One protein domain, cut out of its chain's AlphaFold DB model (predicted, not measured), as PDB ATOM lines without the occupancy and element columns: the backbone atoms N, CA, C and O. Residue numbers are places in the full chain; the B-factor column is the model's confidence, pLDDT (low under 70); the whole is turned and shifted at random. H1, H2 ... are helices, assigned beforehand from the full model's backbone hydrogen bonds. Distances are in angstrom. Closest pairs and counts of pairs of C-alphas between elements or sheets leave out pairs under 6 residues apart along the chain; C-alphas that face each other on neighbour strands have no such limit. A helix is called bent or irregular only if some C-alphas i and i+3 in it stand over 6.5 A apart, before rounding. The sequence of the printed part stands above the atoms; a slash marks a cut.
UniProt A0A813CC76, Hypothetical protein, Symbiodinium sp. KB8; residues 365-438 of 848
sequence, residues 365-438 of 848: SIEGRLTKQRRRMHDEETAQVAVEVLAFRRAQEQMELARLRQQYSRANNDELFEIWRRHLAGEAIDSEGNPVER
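AT A GLANCE: This is residues 365 to 438 of the 848 residues of the protein "Hypothetical protein" of Symbiodinium sp. KB8 (UniProt A0A813CC76). The model is one long, straight helix, H1, with a small head at its far end; there the short helix H2 folds back to lie crosswise to the last part of H1, and a tail with no named element, residues 425 to 438, follows. Residues 365 to 396, of which 366 to 396 belong to H1, stick out as a bare arm that makes most of the length. The printed part has 74 residues with two named helices, H1 then H2, and no named strand; the class is all helix. The whole is extended, with a radius of gyration of the C-alphas of 21.7 A, and the C-alphas span 69 by 25 by 14 A, a rod in outline.

HOW THE PARTS SIT: H1, residues 366 to 407, stands free over residues 366 to 396. With residues 400 to 405 alone it touches H2, residues 413 to 424, which touches it with residues 416 to 420 alone. The closest C-alphas of the two helices, those of Leu 404 and Leu 416, are 6.6 A apart. Their lines are about perpendicular, but only just, at 71 degrees. In H1 and H2 every O i to N i+4 pair is within hydrogen-bond range.

IN THESE COORDINATES: H1 begins at C-alpha 366, (52.752, 8.168, -23.922), and ends at C-alpha 407, (110.277, 29.449, -14.589), 62.0 A from first to last C-alpha. H2 measures 16.4 A and ends at C-alpha 424, (96.939, 35.559, -20.907). Neither helix is bent.

THE WHOLE: The two C-alphas farthest apart, those of Ser 365 and Glu 437, are 69.4 A apart. Without the stretch that stands free, the body of 42 residues spans 29 by 19 by 15 A. The link from H1 to H2, 5 residues, is tight, and the printed part has no cut. The mean pLDDT of the printed part is 74.1; it is under 70 at residues 383 to 386, 388 to 399, 424 and 437 to 438.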
ATOM      1  N   SER A 365      50.043  11.972 -22.242       86.69
ATOM      2  CA  SER A 365      50.209  10.988 -23.316       86.69
ATOM      3  C   SER A 365      51.488  10.147 -23.164       86.69
ATOM      4  O   SER A 365      52.424  10.489 -22.431       86.69
ATOM      5  N   ILE A 366      51.543   9.009 -23.865       80.06
ATOM      6  CA  ILE A 366      52.752   8.168 -23.922       80.06
ATOM      7  C   ILE A 366      53.897   8.939 -24.601       80.06
ATOM      8  O   ILE A 366      55.036   8.892 -24.142       80.06
ATOM      9  N   GLU A 367      53.587   9.713 -25.640       74.44
ATOM     10  CA  GLU A 367      54.555  10.508 -26.396       74.44
ATOM     11  C   GLU A 367      55.089  11.711 -25.603       74.44
ATOM     12  O   GLU A 367      56.299  11.959 -25.593       74.44
ATOM     13  N   GLY A 368      54.231  12.394 -24.840       83.94
ATOM     14  CA  GLY A 368      54.630  13.426 -23.879       83.94
ATOM     15  C   GLY A 368      55.559  12.871 -22.795       83.94
ATOM     16  O   GLY A 368      56.599  13.465 -22.498       83.94
ATOM     17  N   ARG A 369      55.264  11.674 -22.265       80.81
ATOM     18  CA  ARG A 369      56.130  10.974 -21.299       80.81
ATOM     19  C   ARG A 369      57.486  10.575 -21.894       80.81
ATOM     20  O   ARG A 369      58.513  10.876 -21.286       80.81
ATOM     21  N   LEU A 370      57.518   9.987 -23.092       80.25
ATOM     22  CA  LEU A 370      58.762   9.649 -23.803       80.25
ATOM     23  C   LEU A 370      59.595  10.893 -24.151       80.25
ATOM     24  O   LEU A 370      60.823  10.859 -24.123       80.25
ATOM     25  N   THR A 371      58.951  12.016 -24.457       76.62
ATOM     26  CA  THR A 371      59.633  13.281 -24.770       76.62
ATOM     27  C   THR A 371      60.183  13.953 -23.508       76.62
ATOM     28  O   THR A 371      61.319  14.426 -23.512       76.62
ATOM     29  N   LYS A 372      59.463  13.875 -22.380       80.19
ATOM     30  CA  LYS A 372      59.961  14.278 -21.053       80.19
ATOM     31  C   LYS A 372      61.138  13.416 -20.577       80.19
ATOM     32  O   LYS A 372      62.050  13.939 -19.941       80.19
ATOM     33  N   GLN A 373      61.153  12.121 -20.906       82.31
ATOM     34  CA  GLN A 373      62.289  11.234 -20.630       82.31
ATOM     35  C   GLN A 373      63.504  11.556 -21.514       82.31
ATOM     36  O   GLN A 373      64.617  11.633 -21.001       82.31
ATOM     37  N   ARG A 374      63.298  11.802 -22.818       79.50
ATOM     38  CA  ARG A 374      64.374  12.208 -23.743       79.50
ATOM     39  C   ARG A 374      65.030  13.530 -23.334       79.50
ATOM     40  O   ARG A 374      66.251  13.607 -23.384       79.50
ATOM     41  N   ARG A 375      64.251  14.515 -22.862       73.50
ATOM     42  CA  ARG A 375      64.798  15.751 -22.266       73.50
ATOM     43  C   ARG A 375      65.736  15.455 -21.101       73.50
ATOM     44  O   ARG A 375      66.896  15.814 -21.189       73.50
ATOM     45  N   ARG A 376      65.287  14.700 -20.090       78.44
ATOM     46  CA  ARG A 376      66.118  14.375 -18.914       78.44
ATOM     47  C   ARG A 376      67.469  13.758 -19.273       78.44
ATOM     48  O   ARG A 376      68.472  14.203 -18.740       78.44
ATOM     49  N   MET A 377      67.511  12.800 -20.205       76.94
ATOM     50  CA  MET A 377      68.793  12.218 -20.631       76.94
ATOM     51  C   MET A 377      69.684  13.242 -21.351       76.94
ATOM     52  O   MET A 377      70.880  13.273 -21.104       76.94
ATOM     53  N   HIS A 378      69.113  14.117 -22.186       76.06
ATOM     54  CA  HIS A 378      69.864  15.195 -22.838       76.06
ATOM     55  C   HIS A 378      70.366  16.245 -21.827       76.06
ATOM     56  O   HIS A 378      71.483  16.744 -21.958       76.06
ATOM     57  N   ASP A 379      69.568  16.577 -20.812       75.69
ATOM     58  CA  ASP A 379      69.934  17.499 -19.734       75.69
ATOM     59  C   ASP A 379      71.065  16.902 -18.868       75.69
ATOM     60  O   ASP A 379      72.030  17.594 -18.545       75.69
ATOM     61  N   GLU A 380      70.996  15.600 -18.562       75.94
ATOM     62  CA  GLU A 380      72.033  14.830 -17.858       75.94
ATOM     63  C   GLU A 380      73.338  14.731 -18.677       75.94
ATOM     64  O   GLU A 380      74.413  15.024 -18.149       75.94
ATOM     65  N   GLU A 381      73.264  14.409 -19.976       70.81
ATOM     66  CA  GLU A 381      74.417  14.403 -20.894       70.81
ATOM     67  C   GLU A 381      75.053  15.801 -21.016       70.81
ATOM     68  O   GLU A 381      76.275  15.942 -20.932       70.81
ATOM     69  N   THR A 382      74.237  16.854 -21.140       72.25
ATOM     70  CA  THR A 382      74.710  18.250 -21.220       72.25
ATOM     71  C   THR A 382      75.393  18.683 -19.920       72.25
ATOM     72  O   THR A 382      76.461  19.303 -19.957       72.25
ATOM     73  N   ALA A 383      74.823  18.333 -18.764       68.69
ATOM     74  CA  ALA A 383      75.414  18.616 -17.460       68.69
ATOM     75  C   ALA A 383      76.747  17.874 -17.261       68.69
ATOM     76  O   ALA A 383      77.706  18.471 -16.768       68.69
ATOM     77  N   GLN A 384      76.848  16.611 -17.691       67.50
ATOM     78  CA  GLN A 384      78.104  15.866 -17.615       67.50
ATOM     79  C   GLN A 384      79.191  16.489 -18.505       67.50
ATOM     80  O   GLN A 384      80.306  16.702 -18.029       67.50
ATOM     81  N   VAL A 385      78.873  16.862 -19.751       68.00
ATOM     82  CA  VAL A 385      79.826  17.556 -20.640       68.00
ATOM     83  C   VAL A 385      80.286  18.887 -20.035       68.00
ATOM     84  O   VAL A 385      81.477  19.194 -20.073       68.00
ATOM     85  N   ALA A 386      79.388  19.658 -19.413       65.44
ATOM     86  CA  ALA A 386      79.757  20.901 -18.731       65.44
ATOM     87  C   ALA A 386      80.730  20.665 -17.556       65.44
ATOM     88  O   ALA A 386      81.698  21.411 -17.398       65.44
ATOM     89  N   VAL A 387      80.521  19.607 -16.762       75.19
ATOM     90  CA  VAL A 387      81.437  19.214 -15.675       75.19
ATOM     91  C   VAL A 387      82.795  18.761 -16.220       75.19
ATOM     92  O   VAL A 387      83.826  19.171 -15.684       75.19
ATOM     93  N   GLU A 388      82.826  17.973 -17.298       62.62
ATOM     94  CA  GLU A 388      84.072  17.519 -17.931       62.62
ATOM     95  C   GLU A 388      84.884  18.691 -18.517       62.62
ATOM     96  O   GLU A 388      86.097  18.759 -18.309       62.62
ATOM     97  N   VAL A 389      84.229  19.672 -19.154       65.81
ATOM     98  CA  VAL A 389      84.879  20.899 -19.660       65.81
ATOM     99  C   VAL A 389      85.433  21.764 -18.520       65.81
ATOM    100  O   VAL A 389      86.561  22.253 -18.613       65.81
ATOM    101  N   LEU A 390      84.691  21.931 -17.419       69.06
ATOM    102  CA  LEU A 390      85.165  22.679 -16.245       69.06
ATOM    103  C   LEU A 390      86.336  21.976 -15.538       69.06
ATOM    104  O   LEU A 390      87.265  22.644 -15.077       69.06
ATOM    105  N   ALA A 391      86.328  20.643 -15.476       61.62
ATOM    106  CA  ALA A 391      87.437  19.857 -14.939       61.62
ATOM    107  C   ALA A 391      88.691  19.957 -15.825       61.62
ATOM    108  O   ALA A 391      89.786  20.179 -15.308       61.62
ATOM    109  N   PHE A 392      88.533  19.862 -17.151       57.38
ATOM    110  CA  PHE A 392      89.628  20.027 -18.109       57.38
ATOM    111  C   PHE A 392      90.256  21.425 -18.027       57.38
ATOM    112  O   PHE A 392      91.476  21.544 -17.929       57.38
ATOM    113  N   ARG A 393      89.432  22.478 -17.972       62.25
ATOM    114  CA  ARG A 393      89.909  23.859 -17.830       62.25
ATOM    115  C   ARG A 393      90.729  24.055 -16.549       62.25
ATOM    116  O   ARG A 393      91.845  24.559 -16.621       62.25
ATOM    117  N   ARG A 394      90.233  23.575 -15.401       66.75
ATOM    118  CA  ARG A 394      90.979  23.617 -14.129       66.75
ATOM    119  C   ARG A 394      92.298  22.844 -14.191       66.75
ATOM    120  O   ARG A 394      93.274  23.268 -13.579       66.75
ATOM    121  N   ALA A 395      92.353  21.734 -14.928       54.62
ATOM    122  CA  ALA A 395      93.594  20.987 -15.127       54.62
ATOM    123  C   ALA A 395      94.625  21.792 -15.940       54.62
ATOM    124  O   ALA A 395      95.785  21.852 -15.542       54.62
ATOM    125  N   GLN A 396      94.207  22.474 -17.014       57.03
ATOM    126  CA  GLN A 396      95.086  23.375 -17.777       57.03
ATOM    127  C   GLN A 396      95.584  24.554 -16.923       57.03
ATOM    128  O   GLN A 396      96.775  24.859 -16.937       57.03
ATOM    129  N   GLU A 397      94.698  25.169 -16.136       68.62
ATOM    130  CA  GLU A 397      95.033  26.260 -15.208       68.62
ATOM    131  C   GLU A 397      96.093  25.811 -14.177       68.62
ATOM    132  O   GLU A 397      97.071  26.520 -13.946       68.62
ATOM    133  N   GLN A 398      95.976  24.598 -13.619       69.25
ATOM    134  CA  GLN A 398      96.997  24.034 -12.722       69.25
ATOM    135  C   GLN A 398      98.306  23.653 -13.435       69.25
ATOM    136  O   GLN A 398      99.375  23.810 -12.846       69.25
ATOM    137  N   MET A 399      98.256  23.177 -14.685       60.06
ATOM    138  CA  MET A 399      99.458  22.837 -15.459       60.06
ATOM    139  C   MET A 399     100.303  24.071 -15.796       60.06
ATOM    140  O   MET A 399     101.514  24.046 -15.582       60.06
ATOM    141  N   GLU A 400      99.693  25.163 -16.265       70.31
ATOM    142  CA  GLU A 400     100.447  26.389 -16.565       70.31
ATOM    143  C   GLU A 400     100.923  27.096 -15.281       70.31
ATOM    144  O   GLU A 400     102.047  27.592 -15.251       70.31
ATOM    145  N   LEU A 401     100.173  27.048 -14.170       72.25
ATOM    146  CA  LEU A 401     100.687  27.507 -12.866       72.25
ATOM    147  C   LEU A 401     101.876  26.662 -12.369       72.25
ATOM    148  O   LEU A 401     102.826  27.206 -11.806       72.25
ATOM    149  N   ALA A 402     101.875  25.344 -12.597       70.12
ATOM    150  CA  ALA A 402     103.018  24.483 -12.278       70.12
ATOM    151  C   ALA A 402     104.244  24.782 -13.162       70.12
ATOM    152  O   ALA A 402     105.373  24.756 -12.674       70.12
ATOM    153  N   ARG A 403     104.030  25.126 -14.437       72.12
ATOM    154  CA  ARG A 403     105.080  25.568 -15.364       72.12
ATOM    155  C   ARG A 403     105.666  26.925 -14.969       72.12
ATOM    156  O   ARG A 403     106.885  27.069 -14.915       72.12
ATOM    157  N   LEU A 404     104.818  27.893 -14.621       73.25
ATOM    158  CA  LEU A 404     105.258  29.204 -14.140       73.25
ATOM    159  C   LEU A 404     106.050  29.086 -12.831       73.25
ATOM    160  O   LEU A 404     107.066  29.756 -12.696       73.25
ATOM    161  N   ARG A 405     105.696  28.164 -11.924       78.00
ATOM    162  CA  ARG A 405     106.513  27.845 -10.730       78.00
ATOM    163  C   ARG A 405     107.913  27.308 -11.048       78.00
ATOM    164  O   ARG A 405     108.811  27.471 -10.228       78.00
ATOM    165  N   GLN A 406     108.119  26.665 -12.200       74.75
ATOM    166  CA  GLN A 406     109.455  26.230 -12.631       74.75
ATOM    167  C   GLN A 406     110.270  27.382 -13.229       74.75
ATOM    168  O   GLN A 406     111.477  27.445 -13.012       74.75
ATOM    169  N   GLN A 407     109.622  28.294 -13.960       74.25
ATOM    170  CA  GLN A 407     110.277  29.449 -14.589       74.25
ATOM    171  C   GLN A 407     110.581  30.569 -13.579       74.25
ATOM    172  O   GLN A 407     111.689  31.092 -13.554       74.25
ATOM    173  N   TYR A 408     109.626  30.875 -12.701       85.12
ATOM    174  CA  TYR A 408     109.686  31.930 -11.689       85.12
ATOM    175  C   TYR A 408     109.746  31.308 -10.288       85.12
ATOM    176  O   TYR A 408     108.894  31.544  -9.437       85.12
ATOM    177  N   SER A 409     110.765  30.484 -10.036       73.12
ATOM    178  CA  SER A 409     110.907  29.676  -8.808       73.12
ATOM    179  C   SER A 409     111.078  30.468  -7.501       73.12
ATOM    180  O   SER A 409     111.090  29.875  -6.422       73.12
ATOM    181  N   ARG A 410     111.200  31.799  -7.585       80.50
ATOM    182  CA  ARG A 410     111.215  32.734  -6.446       80.50
ATOM    183  C   ARG A 410     109.886  33.463  -6.222       80.50
ATOM    184  O   ARG A 410     109.727  34.056  -5.161       80.50
ATOM    185  N   ALA A 411     108.969  33.431  -7.189       80.19
ATOM    186  CA  ALA A 411     107.703  34.150  -7.112       80.19
ATOM    187  C   ALA A 411     106.705  33.430  -6.192       80.19
ATOM    188  O   ALA A 411     106.590  32.200  -6.199       80.19
ATOM    189  N   ASN A 412     105.962  34.202  -5.404       86.94
ATOM    190  CA  ASN A 412     104.884  33.698  -4.561       86.94
ATOM    191  C   ASN A 412     103.612  33.398  -5.387       86.94
ATOM    192  O   ASN A 412     103.545  33.661  -6.586       86.94
ATOM    193  N   ASN A 413     102.586  32.804  -4.766       78.12
ATOM    194  CA  ASN A 413     101.381  32.374  -5.492       78.12
ATOM    195  C   ASN A 413     100.603  33.525  -6.151       78.12
ATOM    196  O   ASN A 413     100.012  33.311  -7.208       78.12
ATOM    197  N   ASP A 414     100.613  34.716  -5.552       79.00
ATOM    198  CA  ASP A 414      99.868  35.874  -6.044       79.00
ATOM    199  C   ASP A 414     100.635  36.559  -7.187       79.00
ATOM    200  O   ASP A 414     100.049  36.891  -8.217       79.00
ATOM    201  N   GLU A 415     101.966  36.642  -7.073       81.56
ATOM    202  CA  GLU A 415     102.877  37.039  -8.159       81.56
ATOM    203  C   GLU A 415     102.766  36.090  -9.361       81.56
ATOM    204  O   GLU A 415     102.611  36.536 -10.495       81.56
ATOM    205  N   LEU A 416     102.759  34.773  -9.134       83.62
ATOM    206  CA  LEU A 416     102.560  33.770 -10.187       83.62
ATOM    207  C   LEU A 416     101.193  33.905 -10.872       83.62
ATOM    208  O   LEU A 416     101.093  33.708 -12.084       83.62
ATOM    209  N   PHE A 417     100.142  34.253 -10.124       81.06
ATOM    210  CA  PHE A 417      98.805  34.482 -10.674       81.06
ATOM    211  C   PHE A 417      98.710  35.807 -11.452       81.06
ATOM    212  O   PHE A 417      98.007  35.885 -12.461       81.06
ATOM    213  N   GLU A 418      99.444  36.836 -11.030       80.31
ATOM    214  CA  GLU A 418      99.614  38.097 -11.756       80.31
ATOM    215  C   GLU A 418     100.372  37.883 -13.079       80.31
ATOM    216  O   GLU A 418      99.864  38.250 -14.139       80.31
ATOM    217  N   ILE A 419     101.524  37.199 -13.042       84.12
ATOM    218  CA  ILE A 419     102.317  36.807 -14.222       84.12
ATOM    219  C   ILE A 419     101.461  35.981 -15.193       84.12
ATOM    220  O   ILE A 419     101.439  36.260 -16.392       84.12
ATOM    221  N   TRP A 420     100.691  35.010 -14.686       83.44
ATOM    222  CA  TRP A 420      99.766  34.213 -15.495       83.44
ATOM    223  C   TRP A 420      98.691  35.072 -16.175       83.44
ATOM    224  O   TRP A 420      98.435  34.909 -17.371       83.44
ATOM    225  N   ARG A 421      98.096  36.034 -15.455       86.19
ATOM    226  CA  ARG A 421      97.079  36.942 -16.010       86.19
ATOM    227  C   ARG A 421      97.650  37.842 -17.109       86.19
ATOM    228  O   ARG A 421      97.001  38.011 -18.139       86.19
ATOM    229  N   ARG A 422      98.863  38.372 -16.922       79.75
ATOM    230  CA  ARG A 422      99.579  39.187 -17.923       79.75
ATOM    231  C   ARG A 422      99.968  38.369 -19.154       79.75
ATOM    232  O   ARG A 422      99.792  38.827 -20.281       79.75
ATOM    233  N   HIS A 423     100.382  37.115 -18.962       74.75
ATOM    234  CA  HIS A 423     100.659  36.194 -20.064       74.75
ATOM    235  C   HIS A 423      99.394  35.890 -20.888       74.75
ATOM    236  O   HIS A 423      99.435  35.923 -22.117       74.75
ATOM    237  N   LEU A 424      98.240  35.690 -20.233       68.94
ATOM    238  CA  LEU A 424      96.939  35.559 -20.907       68.94
ATOM    239  C   LEU A 424      96.477  36.847 -21.612       68.94
ATOM    240  O   LEU A 424      95.756  36.763 -22.606       68.94
ATOM    241  N   ALA A 425      96.894  38.023 -21.137       73.44
ATOM    242  CA  ALA A 425      96.665  39.304 -21.808       73.44
ATOM    243  C   ALA A 425      97.598  39.538 -23.019       73.44
ATOM    244  O   ALA A 425      97.392  40.487 -23.777       73.44
ATOM    245  N   GLY A 426      98.602  38.677 -23.232       75.25
ATOM    246  CA  GLY A 426      99.590  38.819 -24.304       75.25
ATOM    247  C   GLY A 426     100.662  39.876 -24.025       75.25
ATOM    248  O   GLY A 426     101.270  40.398 -24.963       75.25
ATOM    249  N   GLU A 427     100.886  40.222 -22.757       83.06
ATOM    250  CA  GLU A 427     101.948  41.140 -22.349       83.06
ATOM    251  C   GLU A 427     103.320  40.447 -22.383       83.06
ATOM    252  O   GLU A 427     103.447  39.255 -22.094       83.06
ATOM    253  N   ALA A 428     104.360  41.198 -22.754       74.00
ATOM    254  CA  ALA A 428     105.739  40.725 -22.689       74.00
ATOM    255  C   ALA A 428     106.253  40.885 -21.254       74.00
ATOM    256  O   ALA A 428     106.123  41.963 -20.677       74.00
ATOM    257  N   ILE A 429     106.834  39.824 -20.697       82.69
ATOM    258  CA  ILE A 429     107.261  39.744 -19.295       82.69
ATOM    259  C   ILE A 429     108.749  39.372 -19.258       82.69
ATOM    260  O   ILE A 429     109.192  38.557 -20.072       82.69
ATOM    261  N   ASP A 430     109.517  39.987 -18.360       80.94
ATOM    262  CA  ASP A 430     110.923  39.649 -18.120       80.94
ATOM    263  C   ASP A 430     111.090  38.414 -17.211       80.94
ATOM    264  O   ASP A 430     110.121  37.782 -16.797       80.94
ATOM    265  N   SER A 431     112.337  38.058 -16.888       74.12
ATOM    266  CA  SER A 431     112.670  36.933 -16.000       74.12
ATOM    267  C   SER A 431     112.294  37.134 -14.525       74.12
ATOM    268  O   SER A 431     112.453  36.202 -13.738       74.12
ATOM    269  N   GLU A 432     111.821  38.318 -14.134       73.94
ATOM    270  CA  GLU A 432     111.427  38.654 -12.760       73.94
ATOM    271  C   GLU A 432     109.902  38.806 -12.599       73.94
ATOM    272  O   GLU A 432     109.409  38.861 -11.475       73.94
ATOM    273  N   GLY A 433     109.142  38.797 -13.701       74.00
ATOM    274  CA  GLY A 433     107.679  38.926 -13.702       74.00
ATOM    275  C   GLY A 433     107.166  40.330 -14.052       74.00
ATOM    276  O   GLY A 433     105.953  40.576 -14.014       74.00
ATOM    277  N   ASN A 434     108.059  41.255 -14.412       81.25
ATOM    278  CA  ASN A 434     107.719  42.641 -14.719       81.25
ATOM    279  C   ASN A 434     107.388  42.827 -16.212       81.25
ATOM    280  O   ASN A 434     107.937  42.124 -17.063       81.25
ATOM    281  N   PRO A 435     106.488  43.767 -16.562       71.38
ATOM    282  CA  PRO A 435     106.140  44.033 -17.951       71.38
ATOM    283  C   PRO A 435     107.298  44.734 -18.677       71.38
ATOM    284  O   PRO A 435     107.772  45.785 -18.249       71.38
ATOM    285  N   VAL A 436     107.731  44.174 -19.805       78.88
ATOM    286  CA  VAL A 436     108.828  44.729 -20.609       78.88
ATOM    287  C   VAL A 436     108.343  45.960 -21.369       78.88
ATOM    288  O   VAL A 436     107.458  45.868 -22.228       78.88
ATOM    289  N   GLU A 437     108.953  47.120 -21.114       57.69
ATOM    290  CA  GLU A 437     108.674  48.307 -21.917       57.69
ATOM    291  C   GLU A 437     109.058  48.090 -23.389       57.69
ATOM    292  O   GLU A 437     110.197  47.764 -23.735       57.69
ATOM    293  N   ARG A 438     108.119  48.402 -24.291       47.00
ATOM    294  CA  ARG A 438     108.315  48.347 -25.755       47.00
ATOM    295  C   ARG A 438     109.372  49.334 -26.285       47.00
ATOM    296  O   ARG A 438     109.624  49.359 -27.487       47.00
TER     297      ARG A 438